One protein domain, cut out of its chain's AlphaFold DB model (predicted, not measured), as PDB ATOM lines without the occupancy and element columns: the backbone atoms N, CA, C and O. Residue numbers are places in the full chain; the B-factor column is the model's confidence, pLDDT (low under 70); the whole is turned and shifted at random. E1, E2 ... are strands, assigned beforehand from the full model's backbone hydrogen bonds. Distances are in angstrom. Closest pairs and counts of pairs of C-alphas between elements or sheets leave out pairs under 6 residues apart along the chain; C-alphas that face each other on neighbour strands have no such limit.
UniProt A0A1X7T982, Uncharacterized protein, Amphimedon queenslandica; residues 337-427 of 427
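What this domain is: This is residues 337 to 427 of the 427 residues of an uncharacterized protein of Amphimedon queenslandica (UniProt A0A1X7T982). The chain is wound as a short solenoid of three stacked turns, roughly triangular in section, with a parallel sheet along each of its three sides. Each turn gives one strand to each side: E1, E2 and E3, then E4, E5 and E6, then E7, E8 and E9, while E10 begins a further turn on the first side. The printed part has 91 residues with no named helix and ten named strands, E1 to E10 in order along the chain; the sheets run E1 E4 E7 E10, E2 E5 E8 and E3 E6 E9. The class is all strand, though under half of the residues, 41 of 91, are in named elements. The whole is compact, with a radius of gyration of the C-alphas of 11.9 A and spans of 31 by 28 by 19 A.

How they stand to each other: The largest sheet holds E1, residues 338 to 340, E4, residues 362 to 365, E7, residues 388 to 391, and E10, residues 418 to 420, with E1 and E10 as edge strands. E4 and E7 are parallel at 8 degrees, with N 364 and O 389 2.8 A apart, within hydrogen-bond range. In the same range are N 339 and O 363, 2.9 A, between E1 and E4, and N 419 and O 388, 2.8 A, between E7 and E10. The second sheet holds E2, residues 346 to 350, E5, residues 368 to 371, and E8, residues 395 to 398; N 349 and O 370 are 2.9 A apart, and N 371 and O 397 2.8 A. The third holds E3, residues 352 to 355, E6, residues 374 to 378, and E9, residues 403 to 407; N 354 and O 376 are 2.8 A apart, and N 377 and O 405 2.8 A. E2 runs on into E3 across a break of 1 residue, at 74 degrees. E1 and E3 are apart.

Where its parts are: E1 begins at C-alpha 338, (358.199, 572.031, 300.574), and is 6.3 A long. E2 measures 13.4 A, E9 12.9 A and E6 12.7 A from first to last C-alpha. E3 is 9.8 A long, E4 9.9 A, E5 10.1 A, E7 10.0 A and E8 9.7 A. E9 begins at C-alpha 403, (346.431, 567.981, 316.366). E10, 6.7 A long, ends at C-alpha 420, (359.568, 558.839, 307.513).

The domain as a whole: The two C-alphas farthest apart, those of Ser 344 and Asp 408, are 32.5 A from each other. The printed part has no cut and ends at residue 427, the chain's last. No link is long; E3 to E4, E6 to E7 and E9 to E10 are short, with 6, 9 and 10 residues, and the others are tight. The mean pLDDT of the printed part is 93.6, and residues 423 to 427 are under 70.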
ATOM      1  N   ASN A 337     353.845 570.950 298.723       97.69
ATOM      2  CA  ASN A 337     354.506 572.008 299.501       97.69
ATOM      3  C   ASN A 337     355.852 571.511 300.033       97.69
ATOM      4  O   ASN A 337     356.004 570.319 300.313       97.69
ATOM      5  N   LYS A 338     356.832 572.407 300.181       97.31
ATOM      6  CA  LYS A 338     358.199 572.031 300.574       97.31
ATOM      7  C   LYS A 338     358.788 572.980 301.601       97.31
ATOM      8  O   LYS A 338     358.689 574.193 301.451       97.31
ATOM      9  N   ILE A 339     359.445 572.409 302.604       97.62
ATOM     10  CA  ILE A 339     360.311 573.112 303.549       97.62
ATOM     11  C   ILE A 339     361.628 572.347 303.616       97.62
ATOM     12  O   ILE A 339     361.659 571.179 304.003       97.62
ATOM     13  N   LEU A 340     362.697 573.013 303.197       95.94
ATOM     14  CA  LEU A 340     364.024 572.455 302.996       95.94
ATOM     15  C   LEU A 340     365.036 573.194 303.880       95.94
ATOM     16  O   LEU A 340     364.872 574.388 304.152       95.94
ATOM     17  N   ASN A 341     366.095 572.505 304.307       94.62
ATOM     18  CA  ASN A 341     367.296 573.086 304.925       94.62
ATOM     19  C   ASN A 341     367.030 574.034 306.112       94.62
ATOM     20  O   ASN A 341     367.797 574.959 306.376       94.62
ATOM     21  N   SER A 342     365.940 573.822 306.847       92.88
ATOM     22  CA  SER A 342     365.433 574.763 307.850       92.88
ATOM     23  C   SER A 342     365.748 574.358 309.295       92.88
ATOM     24  O   SER A 342     365.057 574.782 310.215       92.88
ATOM     25  N   LEU A 343     366.801 573.566 309.549       90.19
ATOM     26  CA  LEU A 343     367.179 573.146 310.917       90.19
ATOM     27  C   LEU A 343     367.485 574.311 311.881       90.19
ATOM     28  O   LEU A 343     367.443 574.127 313.095       90.19
ATOM     29  N   SER A 344     367.831 575.489 311.352       85.75
ATOM     30  CA  SER A 344     368.181 576.688 312.132       85.75
ATOM     31  C   SER A 344     367.182 577.846 311.988       85.75
ATOM     32  O   SER A 344     367.430 578.939 312.498       85.75
ATOM     33  N   THR A 345     366.059 577.603 311.304       86.56
ATOM     34  CA  THR A 345     364.969 578.569 311.097       86.56
ATOM     35  C   THR A 345     363.804 578.204 312.014       86.56
ATOM     36  O   THR A 345     363.466 577.028 312.147       86.56
ATOM     37  N   SER A 346     363.181 579.186 312.668       93.56
ATOM     38  CA  SER A 346     362.011 578.919 313.511       93.56
ATOM     39  C   SER A 346     360.756 578.934 312.645       93.56
ATOM     40  O   SER A 346     360.251 580.004 312.326       93.56
ATOM     41  N   ILE A 347     360.269 577.760 312.235       97.50
ATOM     42  CA  ILE A 347     359.053 577.643 311.417       97.50
ATOM     43  C   ILE A 347     357.932 577.030 312.250       97.50
ATOM     44  O   ILE A 347     358.109 575.961 312.850       97.50
ATOM     45  N   SER A 348     356.766 577.680 312.271       98.31
ATOM     46  CA  SER A 348     355.583 577.141 312.931       98.31
ATOM     47  C   SER A 348     354.313 577.197 312.090       98.31
ATOM     48  O   SER A 348     354.091 578.140 311.332       98.31
ATOM     49  N   LEU A 349     353.479 576.165 312.239       98.69
ATOM     50  CA  LEU A 349     352.189 576.026 311.567       98.69
ATOM     51  C   LEU A 349     351.069 575.925 312.611       98.69
ATOM     52  O   LEU A 349     351.184 575.181 313.593       98.69
ATOM     53  N   SER A 350     349.965 576.639 312.402       98.62
ATOM     54  CA  SER A 350     348.791 576.597 313.280       98.62
ATOM     55  C   SER A 350     347.504 576.735 312.479       98.62
ATOM     56  O   SER A 350     347.346 577.706 311.758       98.62
ATOM     57  N   ASN A 351     346.558 575.810 312.632       98.69
ATOM     58  CA  ASN A 351     345.302 575.803 311.869       98.69
ATOM     59  C   ASN A 351     345.532 575.846 310.350       98.69
ATOM     60  O   ASN A 351     344.932 576.642 309.637       98.69
ATOM     61  N   VAL A 352     346.425 574.989 309.862       98.81
ATOM     62  CA  VAL A 352     346.739 574.896 308.434       98.81
ATOM     63  C   VAL A 352     346.041 573.683 307.833       98.81
ATOM     64  O   VAL A 352     346.084 572.587 308.400       98.81
ATOM     65  N   THR A 353     345.423 573.863 306.668       98.88
ATOM     66  CA  THR A 353     344.844 572.763 305.887       98.88
ATOM     67  C   THR A 353     345.603 572.606 304.580       98.88
ATOM     68  O   THR A 353     345.745 573.556 303.823       98.88
ATOM     69  N   VAL A 354     346.061 571.391 304.304       98.88
ATOM     70  CA  VAL A 354     346.727 570.997 303.066       98.88
ATOM     71  C   VAL A 354     345.876 569.940 302.387       98.88
ATOM     72  O   VAL A 354     345.723 568.830 302.912       98.88
ATOM     73  N   ALA A 355     345.276 570.282 301.251       98.81
ATOM     74  CA  ALA A 355     344.285 569.419 300.634       98.81
ATOM     75  C   ALA A 355     344.394 569.312 299.118       98.81
ATOM     76  O   ALA A 355     344.724 570.270 298.429       98.81
ATOM     77  N   ASN A 356     344.005 568.147 298.598       98.62
ATOM     78  CA  ASN A 356     343.917 567.869 297.166       98.62
ATOM     79  C   ASN A 356     345.225 568.150 296.402       98.62
ATOM     80  O   ASN A 356     345.178 568.455 295.213       98.62
ATOM     81  N   SER A 357     346.386 568.083 297.059       98.31
ATOM     82  CA  SER A 357     347.660 568.249 296.366       98.31
ATOM     83  C   SER A 357     347.902 567.101 295.388       98.31
ATOM     84  O   SER A 357     347.625 565.942 295.704       98.31
ATOM     85  N   THR A 358     348.449 567.415 294.208       97.38
ATOM     86  CA  THR A 358     348.743 566.406 293.170       97.38
ATOM     87  C   THR A 358     350.049 565.645 293.425       97.38
ATOM     88  O   THR A 358     350.370 564.683 292.722       97.38
ATOM     89  N   SER A 359     350.805 566.035 294.449       97.06
ATOM     90  CA  SER A 359     351.867 565.243 295.070       97.06
ATOM     91  C   SER A 359     351.795 565.389 296.593       97.06
ATOM     92  O   SER A 359     350.772 565.845 297.110       97.06
ATOM     93  N   THR A 360     352.850 564.966 297.300       98.25
ATOM     94  CA  THR A 360     352.936 564.987 298.761       98.25
ATOM     95  C   THR A 360     352.459 566.324 299.313       98.25
ATOM     96  O   THR A 360     352.975 567.378 298.928       98.25
ATOM     97  N   GLY A 361     351.492 566.274 300.233       98.44
ATOM     98  CA  GLY A 361     350.895 567.469 300.825       98.44
ATOM     99  C   GLY A 361     351.953 568.410 301.407       98.44
ATOM    100  O   GLY A 361     351.994 569.585 301.049       98.44
ATOM    101  N   LEU A 362     352.847 567.905 302.260       98.56
ATOM    102  CA  LEU A 362     354.002 568.648 302.768       98.56
ATOM    103  C   LEU A 362     355.242 567.757 302.843       98.56
ATOM    104  O   LEU A 362     355.224 566.710 303.487       98.56
ATOM    105  N   THR A 363     356.335 568.208 302.242       98.25
ATOM    106  CA  THR A 363     357.649 567.574 302.362       98.25
ATOM    107  C   THR A 363     358.546 568.417 303.255       98.25
ATOM    108  O   THR A 363     358.777 569.594 302.969       98.25
ATOM    109  N   LEU A 364     359.068 567.802 304.315       97.81
ATOM    110  CA  LEU A 364     360.151 568.339 305.129       97.81
ATOM    111  C   LEU A 364     361.443 567.604 304.778       97.81
ATOM    112  O   LEU A 364     361.494 566.375 304.833       97.81
ATOM    113  N   ASP A 365     362.472 568.368 304.446       96.56
ATOM    114  CA  ASP A 365     363.799 567.865 304.099       96.56
ATOM    115  C   ASP A 365     364.847 568.672 304.872       96.56
ATOM    116  O   ASP A 365     364.821 569.905 304.828       96.56
ATOM    117  N   ALA A 366     365.693 568.012 305.666       95.38
ATOM    118  CA  ALA A 366     366.617 568.667 306.594       95.38
ATOM    119  C   ALA A 366     365.991 569.864 307.344       95.38
ATOM    120  O   ALA A 366     366.544 570.965 307.370       95.38
ATOM    121  N   SER A 367     364.795 569.680 307.918       95.75
ATOM    122  CA  SER A 367     363.981 570.788 308.442       95.75
ATOM    123  C   SER A 367     363.321 570.493 309.786       95.75
ATOM    124  O   SER A 367     362.919 569.367 310.059       95.75
ATOM    125  N   ILE A 368     363.176 571.520 310.632       95.50
ATOM    126  CA  ILE A 368     362.425 571.437 311.893       95.50
ATOM    127  C   ILE A 368     361.202 572.342 311.793       95.50
ATOM    128  O   ILE A 368     361.335 573.541 311.568       95.50
ATOM    129  N   VAL A 369     360.011 571.775 311.988       97.50
ATOM    130  CA  VAL A 369     358.748 572.526 311.968       97.50
ATOM    131  C   VAL A 369     357.972 572.268 313.251       97.50
ATOM    132  O   VAL A 369     357.820 571.123 313.676       97.50
ATOM    133  N   THR A 370     357.461 573.333 313.865       98.06
ATOM    134  CA  THR A 370     356.623 573.249 315.068       98.06
ATOM    135  C   THR A 370     355.148 573.383 314.717       98.06
ATOM    136  O   THR A 370     354.724 574.376 314.136       98.06
ATOM    137  N   ILE A 371     354.331 572.423 315.128       98.31
ATOM    138  CA  ILE A 371     352.878 572.482 314.991       98.31
ATOM    139  C   ILE A 371     352.299 572.994 316.300       98.31
ATOM    140  O   ILE A 371     352.482 572.381 317.352       98.31
ATOM    141  N   LYS A 372     351.619 574.139 316.244       97.88
ATOM    142  CA  LYS A 372     351.054 574.796 317.429       97.88
ATOM    143  C   LYS A 372     349.602 574.398 317.696       97.88
ATOM    144  O   LYS A 372     349.208 574.393 318.858       97.88
ATOM    145  N   ASN A 373     348.833 574.064 316.659       97.81
ATOM    146  CA  ASN A 373     347.416 573.699 316.759       97.81
ATOM    147  C   ASN A 373     347.052 572.661 315.676       97.81
ATOM    148  O   ASN A 373     347.777 571.682 315.508       97.81
ATOM    149  N   ASN A 374     345.957 572.840 314.936       98.25
ATOM    150  CA  ASN A 374     345.546 571.882 313.916       98.25
ATOM    151  C   ASN A 374     346.444 571.962 312.671       98.25
ATOM    152  O   ASN A 374     346.687 573.044 312.143       98.25
ATOM    153  N   LEU A 375     346.874 570.811 312.167       98.56
ATOM    154  CA  LEU A 375     347.407 570.654 310.816       98.56
ATOM    155  C   LEU A 375     346.690 569.471 310.157       98.56
ATOM    156  O   LEU A 375     346.720 568.343 310.658       98.56
ATOM    157  N   ILE A 376     345.991 569.745 309.059       98.81
ATOM    158  CA  ILE A 376     345.106 568.787 308.394       98.81
ATOM    159  C   ILE A 376     345.649 568.485 307.003       98.81
ATOM    160  O   ILE A 376     345.792 569.388 306.191       98.81
ATOM    161  N   PHE A 377     345.871 567.208 306.713       98.81
ATOM    162  CA  PHE A 377     346.187 566.693 305.387       98.81
ATOM    163  C   PHE A 377     344.996 565.911 304.851       98.81
ATOM    164  O   PHE A 377     344.592 564.916 305.466       98.81
ATOM    165  N   LYS A 378     344.439 566.324 303.711       98.69
ATOM    166  CA  LYS A 378     343.265 565.674 303.125       98.69
ATOM    167  C   LYS A 378     343.407 565.419 301.627       98.69
ATOM    168  O   LYS A 378     343.673 566.351 300.883       98.69
ATOM    169  N   ASN A 379     343.107 564.205 301.167       98.56
ATOM    170  CA  ASN A 379     343.033 563.870 299.737       98.56
ATOM    171  C   ASN A 379     344.311 564.196 298.938       98.56
ATOM    172  O   ASN A 379     344.236 564.472 297.743       98.56
ATOM    173  N   ASN A 380     345.476 564.223 299.581       98.69
ATOM    174  CA  ASN A 380     346.731 564.476 298.879       98.69
ATOM    175  C   ASN A 380     347.255 563.172 298.267       98.69
ATOM    176  O   ASN A 380     347.068 562.093 298.842       98.69
ATOM    177  N   THR A 381     347.919 563.261 297.119       97.88
ATOM    178  CA  THR A 381     348.641 562.132 296.516       97.88
ATOM    179  C   THR A 381     350.130 562.197 296.854       97.88
ATOM    180  O   THR A 381     350.575 563.071 297.575       97.88
ATOM    181  N   GLY A 382     350.945 561.258 296.385       96.38
ATOM    182  CA  GLY A 382     352.389 561.289 296.616       96.38
ATOM    183  C   GLY A 382     353.056 560.020 296.111       96.38
ATOM    184  O   GLY A 382     352.399 558.997 295.921       96.38
ATOM    185  N   VAL A 383     354.368 560.063 295.890       95.75
ATOM    186  CA  VAL A 383     355.144 558.830 295.660       95.75
ATOM    187  C   VAL A 383     355.451 558.190 297.010       95.75
ATOM    188  O   VAL A 383     355.119 557.028 297.257       95.75
ATOM    189  N   VAL A 384     356.009 558.994 297.912       93.06
ATOM    190  CA  VAL A 384     356.210 558.683 299.327       93.06
ATOM    191  C   VAL A 384     355.577 559.783 300.165       93.06
ATOM    192  O   VAL A 384     355.750 560.951 299.839       93.06
ATOM    193  N   GLY A 385     354.836 559.433 301.216       93.69
ATOM    194  CA  GLY A 385     354.180 560.434 302.062       93.69
ATOM    195  C   GLY A 385     353.051 561.134 301.314       93.69
ATOM    196  O   GLY A 385     353.286 562.172 300.715       93.69
ATOM    197  N   GLY A 386     351.833 560.592 301.307       97.19
ATOM    198  CA  GLY A 386     350.709 561.265 300.642       97.19
ATOM    199  C   GLY A 386     350.358 562.576 301.349       97.19
ATOM    200  O   GLY A 386     350.315 563.635 300.736       97.19
ATOM    201  N   GLY A 387     350.184 562.531 302.672       98.25
ATOM    202  CA  GLY A 387     350.004 563.733 303.488       98.25
ATOM    203  C   GLY A 387     351.325 564.440 303.797       98.25
ATOM    204  O   GLY A 387     351.515 565.591 303.417       98.25
ATOM    205  N   LEU A 388     352.235 563.749 304.486       98.31
ATOM    206  CA  LEU A 388     353.490 564.303 305.005       98.31
ATOM    207  C   LEU A 388     354.677 563.383 304.691       98.31
ATOM    208  O   LEU A 388     354.598 562.177 304.927       98.31
ATOM    209  N   ALA A 389     355.795 563.947 304.240       97.44
ATOM    210  CA  ALA A 389     357.080 563.254 304.137       97.44
ATOM    211  C   ALA A 389     358.138 563.942 305.014       97.44
ATOM    212  O   ALA A 389     358.276 565.163 304.967       97.44
ATOM    213  N   LEU A 390     358.869 563.158 305.809       96.50
ATOM    214  CA  LEU A 390     359.981 563.600 306.655       96.50
ATOM    215  C   LEU A 390     361.277 562.923 306.191       96.50
ATOM    216  O   LEU A 390     361.441 561.717 306.393       96.50
ATOM    217  N   ASN A 391     362.182 563.706 305.605       94.44
ATOM    218  CA  ASN A 391     363.440 563.237 305.020       94.44
ATOM    219  C   ASN A 391     364.655 563.890 305.695       94.44
ATOM    220  O   ASN A 391     364.528 564.946 306.325       94.44
ATOM    221  N   ASP A 392     365.825 563.265 305.565       90.06
ATOM    222  CA  ASP A 392     367.133 563.820 305.935       90.06
ATOM    223  C   ASP A 392     367.184 564.530 307.300       90.06
ATOM    224  O   ASP A 392     367.471 565.718 307.425       90.06
ATOM    225  N   SER A 393     366.936 563.783 308.381       88.31
ATOM    226  CA  SER A 393     366.975 564.295 309.766       88.31
ATOM    227  C   SER A 393     365.919 565.357 310.104       88.31
ATOM    228  O   SER A 393     366.032 566.012 311.148       88.31
ATOM    229  N   SER A 394     364.880 565.505 309.278       95.06
ATOM    230  CA  SER A 394     363.756 566.396 309.566       95.06
ATOM    231  C   SER A 394     363.019 566.030 310.852       95.06
ATOM    232  O   SER A 394     362.931 564.869 311.245       95.06
ATOM    233  N   ARG A 395     362.449 567.027 311.527       93.88
ATOM    234  CA  ARG A 395     361.689 566.832 312.766       93.88
ATOM    235  C   ARG A 395     360.407 567.639 312.747       93.88
ATOM    236  O   ARG A 395     360.385 568.801 312.345       93.88
ATOM    237  N   LEU A 396     359.358 567.021 313.265       94.88
ATOM    238  CA  LEU A 396     358.093 567.676 313.538       94.88
ATOM    239  C   LEU A 396     357.930 567.784 315.053       94.88
ATOM    240  O   LEU A 396     357.898 566.766 315.738       94.88
ATOM    241  N   ILE A 397     357.840 569.002 315.578       95.88
ATOM    242  CA  ILE A 397     357.638 569.257 317.009       95.88
ATOM    243  C   ILE A 397     356.163 569.565 317.230       95.88
ATOM    244  O   ILE A 397     355.621 570.476 316.609       95.88
ATOM    245  N   LEU A 398     355.507 568.832 318.122       97.25
ATOM    246  CA  LEU A 398     354.095 569.036 318.438       97.25
ATOM    247  C   LEU A 398     353.959 569.779 319.766       97.25
ATOM    248  O   LEU A 398     354.488 569.341 320.787       97.25
ATOM    249  N   SER A 399     353.242 570.903 319.762       96.31
ATOM    250  CA  SER A 399     352.822 571.553 321.004       96.31
ATOM    251  C   SER A 399     351.796 570.672 321.748       96.31
ATOM    252  O   SER A 399     351.140 569.834 321.126       96.31
ATOM    253  N   PRO A 400     351.563 570.879 323.061       96.00
ATOM    254  CA  PRO A 400     350.545 570.129 323.806       96.00
ATOM    255  C   PRO A 400     349.115 570.238 323.248       96.00
ATOM    256  O   PRO A 400     348.286 569.377 323.529       96.00
ATOM    257  N   ALA A 401     348.819 571.295 322.484       93.31
ATOM    258  CA  ALA A 401     347.517 571.528 321.859       93.31
ATOM    259  C   ALA A 401     347.480 571.116 320.374       93.31
ATOM    260  O   ALA A 401     346.455 571.290 319.713       93.31
ATOM    261  N   ALA A 402     348.589 570.611 319.831       97.44
ATOM    262  CA  ALA A 402     348.694 570.268 318.424       97.44
ATOM    263  C   ALA A 402     347.841 569.045 318.070       97.44
ATOM    264  O   ALA A 402     347.772 568.069 318.818       97.44
ATOM    265  N   ASN A 403     347.233 569.079 316.886       97.25
ATOM    266  CA  ASN A 403     346.431 567.981 316.366       97.25
ATOM    267  C   ASN A 403     346.737 567.757 314.886       97.25
ATOM    268  O   ASN A 403     346.582 568.665 314.068       97.25
ATOM    269  N   LEU A 404     347.140 566.536 314.544       97.44
ATOM    270  CA  LEU A 404     347.427 566.130 313.173       97.44
ATOM    271  C   LEU A 404     346.300 565.248 312.650       97.44
ATOM    272  O   LEU A 404     345.971 564.228 313.258       97.44
ATOM    273  N   LYS A 405     345.735 565.600 311.494       98.19
ATOM    274  CA  LYS A 405     344.715 564.781 310.826       98.19
ATOM    275  C   LYS A 405     345.185 564.378 309.441       98.19
ATOM    276  O   LYS A 405     345.576 565.231 308.656       98.19
ATOM    277  N   PHE A 406     345.078 563.089 309.134       98.44
ATOM    278  CA  PHE A 406     345.356 562.532 307.814       98.44
ATOM    279  C   PHE A 406     344.091 561.844 307.316       98.44
ATOM    280  O   PHE A 406     343.670 560.842 307.887       98.44
ATOM    281  N   ILE A 407     343.466 562.404 306.286       98.56
ATOM    282  CA  ILE A 407     342.177 561.956 305.759       98.56
ATOM    283  C   ILE A 407     342.364 561.627 304.282       98.56
ATOM    284  O   ILE A 407     342.742 562.500 303.509       98.56
ATOM    285  N   ASP A 408     342.128 560.374 303.897       98.12
ATOM    286  CA  ASP A 408     342.087 559.945 302.491       98.12
ATOM    287  C   ASP A 408     343.329 560.331 301.657       98.12
ATOM    288  O   ASP A 408     343.254 560.533 300.448       98.12
ATOM    289  N   ASN A 409     344.497 560.433 302.299       98.50
ATOM    290  CA  ASN A 409     345.760 560.672 301.603       98.50
ATOM    291  C   ASN A 409     346.297 559.363 301.009       98.50
ATOM    292  O   ASN A 409     346.227 558.301 301.640       98.50
ATOM    293  N   HIS A 410     346.879 559.441 299.817       98.06
ATOM    294  CA  HIS A 410     347.356 558.292 299.059       98.06
ATOM    295  C   HIS A 410     348.831 558.444 298.681       98.06
ATOM    296  O   HIS A 410     349.268 559.509 298.264       98.06
ATOM    297  N   ALA A 411     349.592 557.353 298.771       97.56
ATOM    298  CA  ALA A 411     350.950 557.284 298.248       97.56
ATOM    299  C   ALA A 411     351.084 556.061 297.338       97.56
ATOM    300  O   ALA A 411     350.672 554.967 297.727       97.56
ATOM    301  N   SER A 412     351.684 556.232 296.159       97.31
ATOM    302  CA  SER A 412     351.826 555.150 295.179       97.31
ATOM    303  C   SER A 412     352.875 554.108 295.577       97.31
ATOM    304  O   SER A 412     352.855 553.000 295.048       97.31
ATOM    305  N   TYR A 413     353.798 554.448 296.486       94.25
ATOM    306  CA  TYR A 413     354.802 553.522 297.008       94.25
ATOM    307  C   TYR A 413     354.666 553.289 298.516       94.25
ATOM    308  O   TYR A 413     354.357 552.170 298.927       94.25
ATOM    309  N   LYS A 414     354.902 554.306 299.362       93.12
ATOM    310  CA  LYS A 414     354.893 554.147 300.832       93.12
ATOM    311  C   LYS A 414     354.366 555.374 301.574       93.12
ATOM    312  O   LYS A 414     354.645 556.504 301.196       93.12
ATOM    313  N   GLY A 415     353.672 555.133 302.689       90.12
ATOM    314  CA  GLY A 415     353.260 556.176 303.634       90.12
ATOM    315  C   GLY A 415     352.118 557.056 303.129       90.12
ATOM    316  O   GLY A 415     352.315 558.239 302.911       90.12
ATOM    317  N   GLY A 416     350.909 556.507 302.947       90.88
ATOM    318  CA  GLY A 416     349.750 557.290 302.480       90.88
ATOM    319  C   GLY A 416     349.454 558.514 303.356       90.88
ATOM    320  O   GLY A 416     349.309 559.614 302.843       90.88
ATOM    321  N   GLY A 417     349.462 558.353 304.682       95.38
ATOM    322  CA  GLY A 417     349.398 559.478 305.622       95.38
ATOM    323  C   GLY A 417     350.757 560.154 305.804       95.38
ATOM    324  O   GLY A 417     350.949 561.284 305.365       95.38
ATOM    325  N   ILE A 418     351.692 559.444 306.440       96.31
ATOM    326  CA  ILE A 418     353.040 559.934 306.751       96.31
ATOM    327  C   ILE A 418     354.079 558.957 306.196       96.31
ATOM    328  O   ILE A 418     353.917 557.740 306.316       96.31
ATOM    329  N   TYR A 419     355.160 559.494 305.646       96.06
ATOM    330  CA  TYR A 419     356.401 558.781 305.369       96.06
ATOM    331  C   TYR A 419     357.541 559.362 306.208       96.06
ATOM    332  O   TYR A 419     357.680 560.580 306.309       96.06
ATOM    333  N   LEU A 420     358.346 558.483 306.801       92.50
ATOM    334  CA  LEU A 420     359.568 558.839 307.513       92.50
ATOM    335  C   LEU A 420     360.724 558.065 306.895       92.50
ATOM    336  O   LEU A 420     360.677 556.835 306.826       92.50
ATOM    337  N   GLU A 421     361.745 558.784 306.445       87.19
ATOM    338  CA  GLU A 421     362.970 558.173 305.956       87.19
ATOM    339  C   GLU A 421     363.782 557.567 307.110       87.19
ATOM    340  O   GLU A 421     363.844 558.122 308.202       87.19
ATOM    341  N   GLU A 422     364.432 556.427 306.874       70.75
ATOM    342  CA  GLU A 422     365.149 555.654 307.901       70.75
ATOM    343  C   GLU A 422     366.322 556.422 308.548       70.75
ATOM    344  O   GLU A 422     366.664 556.185 309.707       70.75
ATOM    345  N   SER A 423     366.898 557.400 307.839       66.50
ATOM    346  CA  SER A 423     367.901 558.346 308.356       66.50
ATOM    347  C   SER A 423     367.325 559.355 309.364       66.50
ATOM    348  O   SER A 423     368.071 560.025 310.082       66.50
ATOM    349  N   THR A 424     365.997 559.463 309.447       59.59
ATOM    350  CA  THR A 424     365.278 560.487 310.198       59.59
ATOM    351  C   THR A 424     364.765 559.928 311.525       59.59
ATOM    352  O   THR A 424     363.895 559.060 311.577       59.59
ATOM    353  N   ARG A 425     365.291 560.435 312.648       53.84
ATOM    354  CA  ARG A 425     364.778 560.091 313.986       53.84
ATOM    355  C   ARG A 425     363.496 560.875 314.268       53.84
ATOM    356  O   ARG A 425     363.563 562.084 314.475       53.84
ATOM    357  N   ALA A 426     362.359 560.186 314.349       47.91
ATOM    358  CA  ALA A 426     361.166 560.723 314.998       47.91
ATOM    359  C   ALA A 426     361.355 560.665 316.519       47.91
ATOM    360  O   ALA A 426     361.532 559.581 317.076       47.91
ATOM    361  N   THR A 427     361.353 561.820 317.179       45.38
ATOM    362  CA  THR A 427     361.405 561.945 318.643       45.38
ATOM    363  C   THR A 427     360.336 562.889 319.121       45.38
ATOM    364  O   THR A 427     360.277 563.987 318.521       45.38
TER     365      THR A 427